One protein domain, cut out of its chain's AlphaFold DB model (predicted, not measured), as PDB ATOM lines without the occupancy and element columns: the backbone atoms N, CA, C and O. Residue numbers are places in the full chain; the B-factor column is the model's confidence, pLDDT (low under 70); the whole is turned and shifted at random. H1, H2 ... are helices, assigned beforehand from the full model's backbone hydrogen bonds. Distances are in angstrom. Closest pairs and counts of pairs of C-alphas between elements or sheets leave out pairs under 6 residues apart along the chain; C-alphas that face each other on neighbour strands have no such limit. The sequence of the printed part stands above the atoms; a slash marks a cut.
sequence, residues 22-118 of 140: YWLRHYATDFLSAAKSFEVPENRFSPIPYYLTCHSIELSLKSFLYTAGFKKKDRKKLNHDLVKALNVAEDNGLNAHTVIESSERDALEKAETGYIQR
ATOM      1  N   TYR A  22     127.757  94.484 107.574       73.81
ATOM      2  CA  TYR A  22     126.322  94.439 107.832       73.81
ATOM      3  C   TYR A  22     125.790  95.781 108.359       73.81
ATOM      4  O   TYR A  22     124.762  96.264 107.883       73.81
ATOM      5  N   TRP A  23     126.527  96.457 109.245       78.94
ATOM      6  CA  TRP A  23     126.176  97.815 109.690       78.94
ATOM      7  C   TRP A  23     126.218  98.850 108.561       78.94
ATOM      8  O   TRP A  23     125.347  99.714 108.484       78.94
ATOM      9  N   LEU A  24     127.203  98.760 107.659       80.00
ATOM     10  CA  LEU A  24     127.299  99.669 106.508       80.00
ATOM     11  C   LEU A  24     126.092  99.527 105.574       80.00
ATOM     12  O   LEU A  24     125.589 100.532 105.076       80.00
ATOM     13  N   ARG A  25     125.598  98.301 105.381       83.25
ATOM     14  CA  ARG A  25     124.387  98.021 104.598       83.25
ATOM     15  C   ARG A  25     123.127  98.629 105.219       83.25
ATOM     16  O   ARG A  25     122.300  99.187 104.499       83.25
ATOM     17  N   HIS A  26     122.979  98.539 106.541       84.50
ATOM     18  CA  HIS A  26     121.856  99.172 107.245       84.50
ATOM     19  C   HIS A  26     121.888 100.683 107.102       84.50
ATOM     20  O   HIS A  26     120.910 101.269 106.654       84.50
ATOM     21  N   TYR A  27     123.048 101.300 107.330       85.88
ATOM     22  CA  TYR A  27     123.193 102.736 107.114       85.88
ATOM     23  C   TYR A  27     122.892 103.127 105.671       85.88
ATOM     24  O   TYR A  27     122.162 104.087 105.450       85.88
ATOM     25  N   ALA A  28     123.377 102.373 104.683       86.56
ATOM     26  CA  ALA A  28     123.036 102.630 103.288       86.56
ATOM     27  C   ALA A  28     121.514 102.649 103.063       86.56
ATOM     28  O   ALA A  28     120.998 103.528 102.371       86.56
ATOM     29  N   THR A  29     120.791 101.716 103.682       86.88
ATOM     30  CA  THR A  29     119.328 101.619 103.591       86.88
ATOM     31  C   THR A  29     118.635 102.793 104.284       86.88
ATOM     32  O   THR A  29     117.708 103.376 103.716       86.88
ATOM     33  N   ASP A  30     119.113 103.197 105.460       89.75
ATOM     34  CA  ASP A  30     118.586 104.345 106.205       89.75
ATOM     35  C   ASP A  30     118.797 105.652 105.435       89.75
ATOM     36  O   ASP A  30     117.868 106.445 105.288       89.75
ATOM     37  N   PHE A  31     119.986 105.853 104.857       88.69
ATOM     38  CA  PHE A  31     120.286 107.015 104.019       88.69
ATOM     39  C   PHE A  31     119.401 107.073 102.772       88.69
ATOM     40  O   PHE A  31     118.912 108.148 102.422       88.69
ATOM     41  N   LEU A  32     119.145 105.935 102.120       87.69
ATOM     42  CA  LEU A  32     118.230 105.894 100.980       87.69
ATOM     43  C   LEU A  32     116.790 106.189 101.398       87.69
ATOM     44  O   LEU A  32     116.077 106.905 100.698       87.69
ATOM     45  N   SER A  33     116.358 105.640 102.531       87.81
ATOM     46  CA  SER A  33     115.020 105.881 103.074       87.81
ATOM     47  C   SER A  33     114.840 107.361 103.401       87.81
ATOM     48  O   SER A  33     113.875 107.973 102.957       87.81
ATOM     49  N   ALA A  34     115.833 107.975 104.049       90.75
ATOM     50  CA  ALA A  34     115.860 109.409 104.305       90.75
ATOM     51  C   ALA A  34     115.831 110.232 103.009       90.75
ATOM     52  O   ALA A  34     115.108 111.219 102.942       90.75
ATOM     53  N   ALA A  35     116.568 109.825 101.967       87.88
ATOM     54  CA  ALA A  35     116.539 110.500 100.670       87.88
ATOM     55  C   ALA A  35     115.141 110.471 100.032       87.88
ATOM     56  O   ALA A  35     114.692 111.484  99.501       87.88
ATOM     57  N   LYS A  36     114.458 109.322 100.103       87.19
ATOM     58  CA  LYS A  36     113.111 109.118  99.548       87.19
ATOM     59  C   LYS A  36     112.028 109.857 100.327       87.19
ATOM     60  O   LYS A  36     111.076 110.337  99.727       87.19
ATOM     61  N   SER A  37     112.171 109.942 101.647       92.06
ATOM     62  CA  SER A  37     111.243 110.657 102.527       92.06
ATOM     63  C   SER A  37     111.528 112.159 102.617       92.06
ATOM     64  O   SER A  37     110.799 112.871 103.301       92.06
ATOM     65  N   PHE A  38     112.591 112.654 101.978       88.94
ATOM     66  CA  PHE A  38     112.954 114.061 102.054       88.94
ATOM     67  C   PHE A  38     112.003 114.923 101.216       88.94
ATOM     68  O   PHE A  38     112.036 114.900  99.985       88.94
ATOM     69  N   GLU A  39     111.209 115.750 101.889       90.38
ATOM     70  CA  GLU A  39     110.368 116.754 101.241       90.38
ATOM     71  C   GLU A  39     111.223 117.941 100.785       90.38
ATOM     72  O   GLU A  39     111.771 118.708 101.584       90.38
ATOM     73  N   VAL A  40     111.376 118.083  99.468       84.25
ATOM     74  CA  VAL A  40     112.124 119.198  98.887       84.25
ATOM     75  C   VAL A  40     111.299 120.478  99.033       84.25
ATOM     76  O   VAL A  40     110.168 120.519  98.555       84.25
ATOM     77  N   PRO A  41     111.847 121.545  99.641       85.62
ATOM     78  CA  PRO A  41     111.140 122.814  99.732       85.62
ATOM     79  C   PRO A  41     110.829 123.369  98.337       85.62
ATOM     80  O   PRO A  41     111.740 123.541  97.532       85.62
ATOM     81  N   GLU A  42     109.570 123.715  98.072       83.25
ATOM     82  CA  GLU A  42     109.104 124.134  96.736       83.25
ATOM     83  C   GLU A  42     109.860 125.352  96.180       83.25
ATOM     84  O   GLU A  42     110.115 125.454  94.983       83.25
ATOM     85  N   ASN A  43     110.284 126.254  97.067       86.44
ATOM     86  CA  ASN A  43     110.857 127.549  96.698       86.44
ATOM     87  C   ASN A  43     112.391 127.579  96.680       86.44
ATOM     88  O   ASN A  43     112.981 128.653  96.552       86.44
ATOM     89  N   ARG A  44     113.071 126.440  96.857       80.69
ATOM     90  CA  ARG A  44     114.533 126.399  96.741       80.69
ATOM     91  C   ARG A  44     115.056 125.042  96.307       80.69
ATOM     92  O   ARG A  44     114.565 123.991  96.700       80.69
ATOM     93  N   PHE A  45     116.169 125.081  95.588       76.50
ATOM     94  CA  PHE A  45     116.966 123.891  95.350       76.50
ATOM     95  C   PHE A  45     117.510 123.322  96.677       76.50
ATOM     96  O   PHE A  45     118.015 124.066  97.524       76.50
ATOM     97  N   SER A  46     117.439 121.998  96.844       78.38
ATOM     98  CA  SER A  46     118.040 121.283  97.972       78.38
ATOM     99  C   SER A  46     118.983 120.186  97.466       78.38
ATOM    100  O   SER A  46     118.523 119.254  96.805       78.38
ATOM    101  N   PRO A  47     120.287 120.230  97.799       81.50
ATOM    102  CA  PRO A  47     121.234 119.168  97.455       81.50
ATOM    103  C   PRO A  47     121.106 117.938  98.366       81.50
ATOM    104  O   PRO A  47     121.799 116.945  98.156       81.50
ATOM    105  N   ILE A  48     120.262 118.005  99.399       84.38
ATOM    106  CA  ILE A  48     120.160 116.988 100.448       84.38
ATOM    107  C   ILE A  48     119.769 115.611  99.893       84.38
ATOM    108  O   ILE A  48     120.550 114.683 100.092       84.38
ATOM    109  N   PRO A  49     118.652 115.429  99.159       83.94
ATOM    110  CA  PRO A  49     118.265 114.096  98.689       83.94
ATOM    111  C   PRO A  49     119.306 113.491  97.737       83.94
ATOM    112  O   PRO A  49     119.553 112.285  97.761       83.94
ATOM    113  N   TYR A  50     119.988 114.333  96.956       82.06
ATOM    114  CA  TYR A  50     121.102 113.915  96.108       82.06
ATOM    115  C   TYR A  50     122.280 113.383  96.927       82.06
ATOM    116  O   TYR A  50     122.757 112.277  96.675       82.06
ATOM    117  N   TYR A  51     122.724 114.147  97.929       84.44
ATOM    118  CA  TYR A  51     123.801 113.734  98.824       84.44
ATOM    119  C   TYR A  51     123.458 112.430  99.549       84.44
ATOM    120  O   TYR A  51     124.272 111.513  99.560       84.44
ATOM    121  N   LEU A  52     122.246 112.325 100.103       87.06
ATOM    122  CA  LEU A  52     121.789 111.136 100.825       87.06
ATOM    123  C   LEU A  52     121.778 109.895  99.916       87.06
ATOM    124  O   LEU A  52     122.232 108.828 100.327       87.06
ATOM    125  N   THR A  53     121.345 110.050  98.663       85.00
ATOM    126  CA  THR A  53     121.361 108.966  97.667       85.00
ATOM    127  C   THR A  53     122.787 108.536  97.325       85.00
ATOM    128  O   THR A  53     123.106 107.350  97.383       85.00
ATOM    129  N   CYS A  54     123.676 109.486  97.025       86.06
ATOM    130  CA  CYS A  54     125.080 109.192  96.725       86.06
ATOM    131  C   CYS A  54     125.778 108.512  97.908       86.06
ATOM    132  O   CYS A  54     126.510 107.538  97.735       86.06
ATOM    133  N   HIS A  55     125.509 108.986  99.124       88.00
ATOM    134  CA  HIS A  55     126.086 108.419 100.334       88.00
ATOM    135  C   HIS A  55     125.594 106.993 100.596       88.00
ATOM    136  O   HIS A  55     126.385 106.123 100.960       88.00
ATOM    137  N   SER A  56     124.313 106.726 100.337       87.56
ATOM    138  CA  SER A  56     123.765 105.369 100.367       87.56
ATOM    139  C   SER A  56     124.507 104.431  99.405       87.56
ATOM    140  O   SER A  56     124.941 103.354  99.813       87.56
ATOM    141  N   ILE A  57     124.731 104.853  98.156       86.62
ATOM    142  CA  ILE A  57     125.460 104.058  97.152       86.62
ATOM    143  C   ILE A  57     126.895 103.773  97.620       86.62
ATOM    144  O   ILE A  57     127.342 102.626  97.586       86.62
ATOM    145  N   GLU A  58     127.604 104.791  98.116       88.38
ATOM    146  CA  GLU A  58     128.967 104.647  98.638       88.38
ATOM    147  C   GLU A  58     129.044 103.594  99.756       88.38
ATOM    148  O   GLU A  58     129.937 102.741  99.766       88.38
ATOM    149  N   LEU A  59     128.105 103.647 100.704       88.19
ATOM    150  CA  LEU A  59     128.043 102.716 101.829       88.19
ATOM    151  C   LEU A  59     127.712 101.292 101.376       88.19
ATOM    152  O   LEU A  59     128.339 100.352 101.868       88.19
ATOM    153  N   SER A  60     126.811 101.127 100.405       86.69
ATOM    154  CA  SER A  60     126.499  99.828  99.798       86.69
ATOM    155  C   SER A  60     127.725  99.198  99.134       86.69
ATOM    156  O   SER A  60     128.060  98.048  99.422       86.69
ATOM    157  N   LEU A  61     128.464  99.960  98.322       86.69
ATOM    158  CA  LEU A  61     129.692  99.482  97.673       86.69
ATOM    159  C   LEU A  61     130.773  99.130  98.705       86.69
ATOM    160  O   LEU A  61     131.429  98.090  98.616       86.69
ATOM    161  N   LYS A  62     130.932  99.950  99.750       86.62
ATOM    162  CA  LYS A  62     131.872  99.671 100.850       86.62
ATOM    163  C   LYS A  62     131.469  98.461 101.685       86.62
ATOM    164  O   LYS A  62     132.360  97.764 102.174       86.62
ATOM    165  N   SER A  63     130.171  98.217 101.851       86.94
ATOM    166  CA  SER A  63     129.633  97.016 102.487       86.94
ATOM    167  C   SER A  63     129.987  95.773 101.675       86.94
ATOM    168  O   SER A  63     130.579  94.846 102.223       86.94
ATOM    169  N   PHE A  64     129.733  95.787 100.363       86.75
ATOM    170  CA  PHE A  64     130.110  94.688  99.471       86.75
ATOM    171  C   PHE A  64     131.618  94.398  99.528       86.75
ATOM    172  O   PHE A  64     132.049  93.266  99.743       86.75
ATOM    173  N   LEU A  65     132.447  95.437  99.429       86.56
ATOM    174  CA  LEU A  65     133.898  95.293  99.532       86.56
ATOM    175  C   LEU A  65     134.336  94.770 100.902       86.56
ATOM    176  O   LEU A  65     135.335  94.061 101.011       86.56
ATOM    177  N   TYR A  66     133.602  95.097 101.966       85.81
ATOM    178  CA  TYR A  66     133.840  94.497 103.271       85.81
ATOM    179  C   TYR A  66     133.621  92.987 103.229       85.81
ATOM    180  O   TYR A  66     134.498  92.245 103.674       85.81
ATOM    181  N   THR A  67     132.478  92.540 102.707       83.12
ATOM    182  CA  THR A  67     132.125  91.117 102.632       83.12
ATOM    183  C   THR A  67     133.040  90.340 101.689       83.12
ATOM    184  O   THR A  67     133.375  89.200 101.987       83.12
ATOM    185  N   ALA A  68     133.545  90.981 100.632       83.06
ATOM    186  CA  ALA A  68     134.530  90.414  99.710       83.06
ATOM    187  C   ALA A  68     135.959  90.316 100.299       83.06
ATOM    188  O   ALA A  68     136.888  89.892  99.620       83.06
ATOM    189  N   GLY A  69     136.176  90.722 101.558       83.94
ATOM    190  CA  GLY A  69     137.485  90.635 102.219       83.94
ATOM    191  C   GLY A  69     138.449  91.782 101.890       83.94
ATOM    192  O   GLY A  69     139.618  91.747 102.289       83.94
ATOM    193  N   PHE A  70     137.984  92.841 101.220       83.38
ATOM    194  CA  PHE A  70     138.806  94.001 100.877       83.38
ATOM    195  C   PHE A  70     139.246  94.747 102.144       83.38
ATOM    196  O   PHE A  70     138.428  95.093 102.997       83.38
ATOM    197  N   LYS A  71     140.543  95.025 102.312       80.06
ATOM    198  CA  LYS A  71     141.091  95.509 103.594       80.06
ATOM    199  C   LYS A  71     140.557  96.897 103.977       80.06
ATOM    200  O   LYS A  71     140.484  97.816 103.163       80.06
ATOM    201  N   LYS A  72     140.294  97.110 105.277       73.62
ATOM    202  CA  LYS A  72     139.783  98.389 105.830       73.62
ATOM    203  C   LYS A  72     140.624  99.608 105.433       73.62
ATOM    204  O   LYS A  72     140.065 100.667 105.155       73.62
ATOM    205  N   LYS A  73     141.955  99.466 105.409       74.69
ATOM    206  CA  LYS A  73     142.885 100.542 105.024       74.69
ATOM    207  C   LYS A  73     142.692 100.996 103.575       74.69
ATOM    208  O   LYS A  73     142.864 102.172 103.285       74.69
ATOM    209  N   ASP A  74     142.295 100.079 102.698       77.88
ATOM    210  CA  ASP A  74     142.130 100.337 101.273       77.88
ATOM    211  C   ASP A  74     140.713 100.849 100.981       77.88
ATOM    212  O   ASP A  74     140.561 101.791 100.210       77.88
ATOM    213  N   ARG A  75     139.694 100.400 101.737       75.00
ATOM    214  CA  ARG A  75     138.347 101.015 101.720       75.00
ATOM    215  C   ARG A  75     138.359 102.497 102.102       75.00
ATOM    216  O   ARG A  75     137.614 103.287 101.532       75.00
ATOM    217  N   LYS A  76     139.216 102.901 103.049       73.69
ATOM    218  CA  LYS A  76     139.380 104.322 103.416       73.69
ATOM    219  C   LYS A  76     139.912 105.176 102.258       73.69
ATOM    220  O   LYS A  76     139.586 106.355 102.194       73.69
ATOM    221  N   LYS A  77     140.678 104.592 101.329       79.69
ATOM    222  CA  LYS A  77     141.227 105.282 100.146       79.69
ATOM    223  C   LYS A  77     140.215 105.453  99.008       79.69
ATOM    224  O   LYS A  77     140.520 106.144  98.036       79.69
ATOM    225  N   LEU A  78     139.050 104.812  99.112       78.31
ATOM    226  CA  LEU A  78     137.936 105.010  98.182       78.31
ATOM    227  C   LEU A  78     137.218 106.339  98.454       78.31
ATOM    228  O   LEU A  78     136.644 106.907  97.544       78.31
ATOM    229  N   ASN A  79     137.312 106.879  99.679       76.94
ATOM    230  CA  ASN A  79     136.738 108.177 100.054       76.94
ATOM    231  C   ASN A  79     135.287 108.347  99.536       76.94
ATOM    232  O   ASN A  79     134.521 107.392  99.664       76.94
ATOM    233  N   HIS A  80     134.934 109.512  98.983       76.00
ATOM    234  CA  HIS A  80     133.646 109.828  98.348       76.00
ATOM    235  C   HIS A  80     133.671 109.648  96.817       76.00
ATOM    236  O   HIS A  80     132.963 110.346  96.100       76.00
ATOM    237  N   ASP A  81     134.542 108.776  96.317       83.88
ATOM    238  CA  ASP A  81     134.712 108.500  94.891       83.88
ATOM    239  C   ASP A  81     133.863 107.272  94.539       83.88
ATOM    240  O   ASP A  81     134.179 106.139  94.925       83.88
ATOM    241  N   LEU A  82     132.707 107.527  93.924       83.69
ATOM    242  CA  LEU A  82     131.697 106.504  93.660       83.69
ATOM    243  C   LEU A  82     132.152 105.598  92.523       83.69
ATOM    244  O   LEU A  82     131.979 104.383  92.618       83.69
ATOM    245  N   VAL A  83     132.749 106.167  91.473       86.81
ATOM    246  CA  VAL A  83     133.197 105.419  90.294       86.81
ATOM    247  C   VAL A  83     134.346 104.506  90.681       86.81
ATOM    248  O   VAL A  83     134.336 103.320  90.360       86.81
ATOM    249  N   LYS A  84     135.307 105.002  91.462       88.56
ATOM    250  CA  LYS A  84     136.390 104.170  91.987       88.56
ATOM    251  C   LYS A  84     135.874 103.091  92.925       88.56
ATOM    252  O   LYS A  84     136.372 101.970  92.871       88.56
ATOM    253  N   ALA A  85     134.910 103.398  93.794       87.38
ATOM    254  CA  ALA A  85     134.311 102.386  94.660       87.38
ATOM    255  C   ALA A  85     133.599 101.293  93.849       87.38
ATOM    256  O   ALA A  85     133.728 100.120  94.199       87.38
ATOM    257  N   LEU A  86     132.908 101.665  92.767       88.50
ATOM    258  CA  LEU A  86     132.246 100.730  91.865       88.50
ATOM    259  C   LEU A  86     133.259  99.859  91.120       88.50
ATOM    260  O   LEU A  86     133.164  98.641  91.202       88.50
ATOM    261  N   ASN A  87     134.260 100.458  90.474       90.69
ATOM    262  CA  ASN A  87     135.282  99.715  89.731       90.69
ATOM    263  C   ASN A  87     136.001  98.707  90.641       90.69
ATOM    264  O   ASN A  87     136.151  97.540  90.299       90.69
ATOM    265  N   VAL A  88     136.362  99.123  91.861       90.94
ATOM    266  CA  VAL A  88     136.979  98.216  92.837       90.94
ATOM    267  C   VAL A  88     136.003  97.117  93.270       90.94
ATOM    268  O   VAL A  88     136.430  95.988  93.494       90.94
ATOM    269  N   ALA A  89     134.706  97.400  93.394       86.56
ATOM    270  CA  ALA A  89     133.707  96.371  93.685       86.56
ATOM    271  C   ALA A  89     133.576  95.356  92.539       86.56
ATOM    272  O   ALA A  89     133.552  94.154  92.800       86.56
ATOM    273  N   GLU A  90     133.566  95.800  91.285       89.44
ATOM    274  CA  GLU A  90     133.557  94.922  90.108       89.44
ATOM    275  C   GLU A  90     134.802  94.039  90.041       89.44
ATOM    276  O   GLU A  90     134.667  92.822  89.895       89.44
ATOM    277  N   ASP A  91     135.985  94.613  90.278       91.25
ATOM    278  CA  ASP A  91     137.255  93.879  90.370       91.25
ATOM    279  C   ASP A  91     137.245  92.821  91.489       91.25
ATOM    280  O   ASP A  91     138.003  91.853  91.453       91.25
ATOM    281  N   ASN A  92     136.384  92.993  92.498       88.38
ATOM    282  CA  ASN A  92     136.199  92.066  93.619       88.38
ATOM    283  C   ASN A  92     134.936  91.195  93.473       88.38
ATOM    284  O   ASN A  92     134.476  90.606  94.450       88.38
ATOM    285  N   GLY A  93     134.385  91.084  92.261       86.50
ATOM    286  CA  GLY A  93     133.341  90.115  91.932       86.50
ATOM    287  C   GLY A  93     131.906  90.626  92.033       86.50
ATOM    288  O   GLY A  93     130.989  89.809  92.009       86.50
ATOM    289  N   LEU A  94     131.673  91.944  92.103       83.44
ATOM    290  CA  LEU A  94     130.309  92.502  92.116       83.44
ATOM    291  C   LEU A  94     129.475  92.031  90.909       83.44
ATOM    292  O   LEU A  94     128.286  91.769  91.055       83.44
ATOM    293  N   ASN A  95     130.107  91.821  89.752       83.50
ATOM    294  CA  ASN A  95     129.440  91.367  88.527       83.50
ATOM    295  C   ASN A  95     128.842  89.952  88.617       83.50
ATOM    296  O   ASN A  95     127.940  89.619  87.852       83.50
ATOM    297  N   ALA A  96     129.303  89.114  89.554       79.06
ATOM    298  CA  ALA A  96     128.698  87.801  89.816       79.06
ATOM    299  C   ALA A  96     127.353  87.908  90.556       79.06
ATOM    300  O   ALA A  96     126.592  86.947  90.645       79.06
ATOM    301  N   HIS A  97     127.093  89.080  91.119       75.25
ATOM    302  CA  HIS A  97     126.013  89.363  92.035       75.25
ATOM    303  C   HIS A  97     124.985  90.260  91.339       75.25
ATOM    304  O   HIS A  97     123.806  89.908  91.259       75.25
ATOM    305  N   THR A  98     125.428  91.381  90.772       74.69
ATOM    306  CA  THR A  98     124.592  92.345  90.053       74.69
ATOM    307  C   THR A  98     125.306  92.844  88.810       74.69
ATOM    308  O   THR A  98     126.513  93.057  88.828       74.69
ATOM    309  N   VAL A  99     124.553  93.068  87.739       78.19
ATOM    310  CA  VAL A  99     125.059  93.743  86.543       78.19
ATOM    311  C   VAL A  99     124.677  95.210  86.660       78.19
ATOM    312  O   VAL A  99     123.507  95.502  86.885       78.19
ATOM    313  N   ILE A 100     125.660  96.103  86.545       77.94
ATOM    314  CA  ILE A 100     125.424  97.546  86.454       77.94
ATOM    315  C   ILE A 100     125.303  97.899  84.976       77.94
ATOM    316  O   ILE A 100     126.246  97.700  84.206       77.94
ATOM    317  N   GLU A 101     124.142  98.392  84.562       77.94
ATOM    318  CA  GLU A 101     123.917  98.785  83.174       77.94
ATOM    319  C   GLU A 101     124.743 100.027  82.807       77.94
ATOM    320  O   GLU A 101     125.097 100.852  83.652       77.94
ATOM    321  N   SER A 102     125.023 100.214  81.514       75.81
ATOM    322  CA  SER A 102     125.731 101.409  81.031       75.81
ATOM    323  C   SER A 102     125.009 102.705  81.411       75.81
ATOM    324  O   SER A 102     125.646 103.683  81.786       75.81
ATOM    325  N   SER A 103     123.675 102.691  81.403       72.94
ATOM    326  CA  SER A 103     122.835 103.817  81.822       72.94
ATOM    327  C   SER A 103     123.004 104.169  83.312       72.94
ATOM    328  O   SER A 103     123.012 105.348  83.676       72.94
ATOM    329  N   GLU A 104     123.183 103.162  84.170       73.69
ATOM    330  CA  GLU A 104     123.424 103.305  85.610       73.69
ATOM    331  C   GLU A 104     124.833 103.810  85.894       73.69
ATOM    332  O   GLU A 104     125.025 104.674  86.753       73.69
ATOM    333  N   ARG A 105     125.815 103.316  85.137       78.94
ATOM    334  CA  ARG A 105     127.196 103.792  85.197       78.94
ATOM    335  C   ARG A 105     127.300 105.257  84.788       78.94
ATOM    336  O   ARG A 105     127.855 106.050  85.543       78.94
ATOM    337  N   ASP A 106     126.686 105.639  83.670       77.38
ATOM    338  CA  ASP A 106     126.640 107.032  83.208       77.38
ATOM    339  C   ASP A 106     125.988 107.952  84.249       77.38
ATOM    340  O   ASP A 106     126.378 109.110  84.427       77.38
ATOM    341  N   ALA A 107     124.953 107.456  84.930       74.12
ATOM    342  CA  ALA A 107     124.324 108.164  86.032       74.12
ATOM    343  C   ALA A 107     125.310 108.310  87.206       74.12
ATOM    344  O   ALA A 107     125.544 109.405  87.705       74.12
ATOM    345  N   LEU A 108     125.982 107.242  87.612       76.94
ATOM    346  CA  LEU A 108     126.933 107.286  88.716       76.94
ATOM    347  C   LEU A 108     128.121 108.235  88.443       76.94
ATOM    348  O   LEU A 108     128.486 109.014  89.323       76.94
ATOM    349  N   GLU A 109     128.641 108.281  87.215       81.19
ATOM    350  CA  GLU A 109     129.688 109.227  86.785       81.19
ATOM    351  C   GLU A 109     129.215 110.693  86.826       81.19
ATOM    352  O   GLU A 109     129.910 111.596  87.311       81.19
ATOM    353  N   LYS A 110     127.980 110.960  86.386       76.75
ATOM    354  CA  LYS A 110     127.368 112.295  86.511       76.75
ATOM    355  C   LYS A 110     127.132 112.671  87.977       76.75
ATOM    356  O   LYS A 110     127.272 113.842  88.339       76.75
ATOM    357  N   ALA A 111     126.767 111.706  88.819       73.12
ATOM    358  CA  ALA A 111     126.568 111.900  90.251       73.12
ATOM    359  C   ALA A 111     127.895 112.163  90.988       73.12
ATOM    360  O   ALA A 111     127.975 112.977  91.904       73.12
ATOM    361  N   GLU A 112     128.982 111.551  90.547       74.75
ATOM    362  CA  GLU A 112     130.296 111.743  91.143       74.75
ATOM    363  C   GLU A 112     130.786 113.198  91.060       74.75
ATOM    364  O   GLU A 112     131.303 113.744  92.040       74.75
ATOM    365  N   THR A 113     130.546 113.862  89.925       70.12
ATOM    366  CA  THR A 113     130.995 115.245  89.684       70.12
ATOM    367  C   THR A 113     130.473 116.225  90.750       70.12
ATOM    368  O   THR A 113     131.202 117.119  91.188       70.12
ATOM    369  N   GLY A 114     129.223 116.055  91.201       64.88
ATOM    370  CA  GLY A 114     128.627 116.866  92.269       64.88
ATOM    371  C   GLY A 114     128.965 116.373  93.680       64.88
ATOM    372  O   GLY A 114     129.082 117.182  94.603       64.88
ATOM    373  N   TYR A 115     129.153 115.063  93.851       68.06
ATOM    374  CA  TYR A 115     129.390 114.422  95.143       68.06
ATOM    375  C   TYR A 115     130.825 114.621  95.667       68.06
ATOM    376  O   TYR A 115     131.002 115.058  96.807       68.06
ATOM    377  N   ILE A 116     131.852 114.420  94.827       63.88
ATOM    378  CA  ILE A 116     133.270 114.583  95.211       63.88
ATOM    379  C   ILE A 116     133.583 116.027  95.606       63.88
ATOM    380  O   ILE A 116     134.321 116.275  96.560       63.88
ATOM    381  N   GLN A 117     133.019 117.003  94.892       55.12
ATOM    382  CA  GLN A 117     133.366 118.408  95.105       55.12
ATOM    383  C   GLN A 117     132.745 119.001  96.374       55.12
ATOM    384  O   GLN A 117     133.103 120.121  96.735       55.12
ATOM    385  N   ARG A 118     131.793 118.313  97.035       55.47
ATOM    386  CA  ARG A 118     130.911 118.890  98.076       55.47
ATOM    387  C   ARG A 118     130.297 120.242  97.660       55.47
ATOM    388  O   ARG A 118     129.854 121.018  98.504       55.47
TER     389      ARG A 118
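This is residues 22 to 118 of the 140 residues of an uncharacterized protein of Marinobacter sp (UniProt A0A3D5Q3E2). A long helical hairpin, H1 and H2 side by side and running opposite ways, has three shorter helices on the side of H2 away from H1. Of these, H4 runs nearly along H2, while H3 and H5 are set at steep tilts to it. The printed part has 97 residues with five named helices, H1 to H5 in chain order, and no named strand; its class is all helix. It is compact, with a radius of gyration of the C-alphas of 13.9 A, yet elongated, spanning 45 by 28 by 23 A.

H2, residues 48 to 67, is the longest helix at 28.6 A, from C-alpha 48 at (120.160, 116.988, 100.448). H1, residues 22 to 37, measures 22.8 A and begins at (126.322, 94.439, 107.832). H3 is residues 72 to 78, and H4 is residues 82 to 91, 14.2 A. H5, residues 102 to 116, measures 20.8 A and ends at (133.270, 114.583, 95.211).

H2 is the hub, touching the four other helices. With H1 it forms a hairpin at a shallow tilt of 18 degrees; their closest C-alphas, Ala 28 and Ser 56, are 4.1 A apart. H4 touches H2 at 23 degrees, a shallow tilt, the same way; the closest C-alphas, Leu 65 and Ala 89, are 5.9 A apart. H1 is apart from H3, H4 and H5. Every O i to N i+4 pair is within hydrogen-bond range in H1, H2 and H4, against 9 of 11 in H5 and 1 of 3 in H3, where 3 of 4 O i to N i+3 pairs are.

The farthest C-alphas, Asn 43 and Gly 69, are 45.8 A apart. The printed part has no cut and no long link. Residues 114 to 118 have pLDDT under 70.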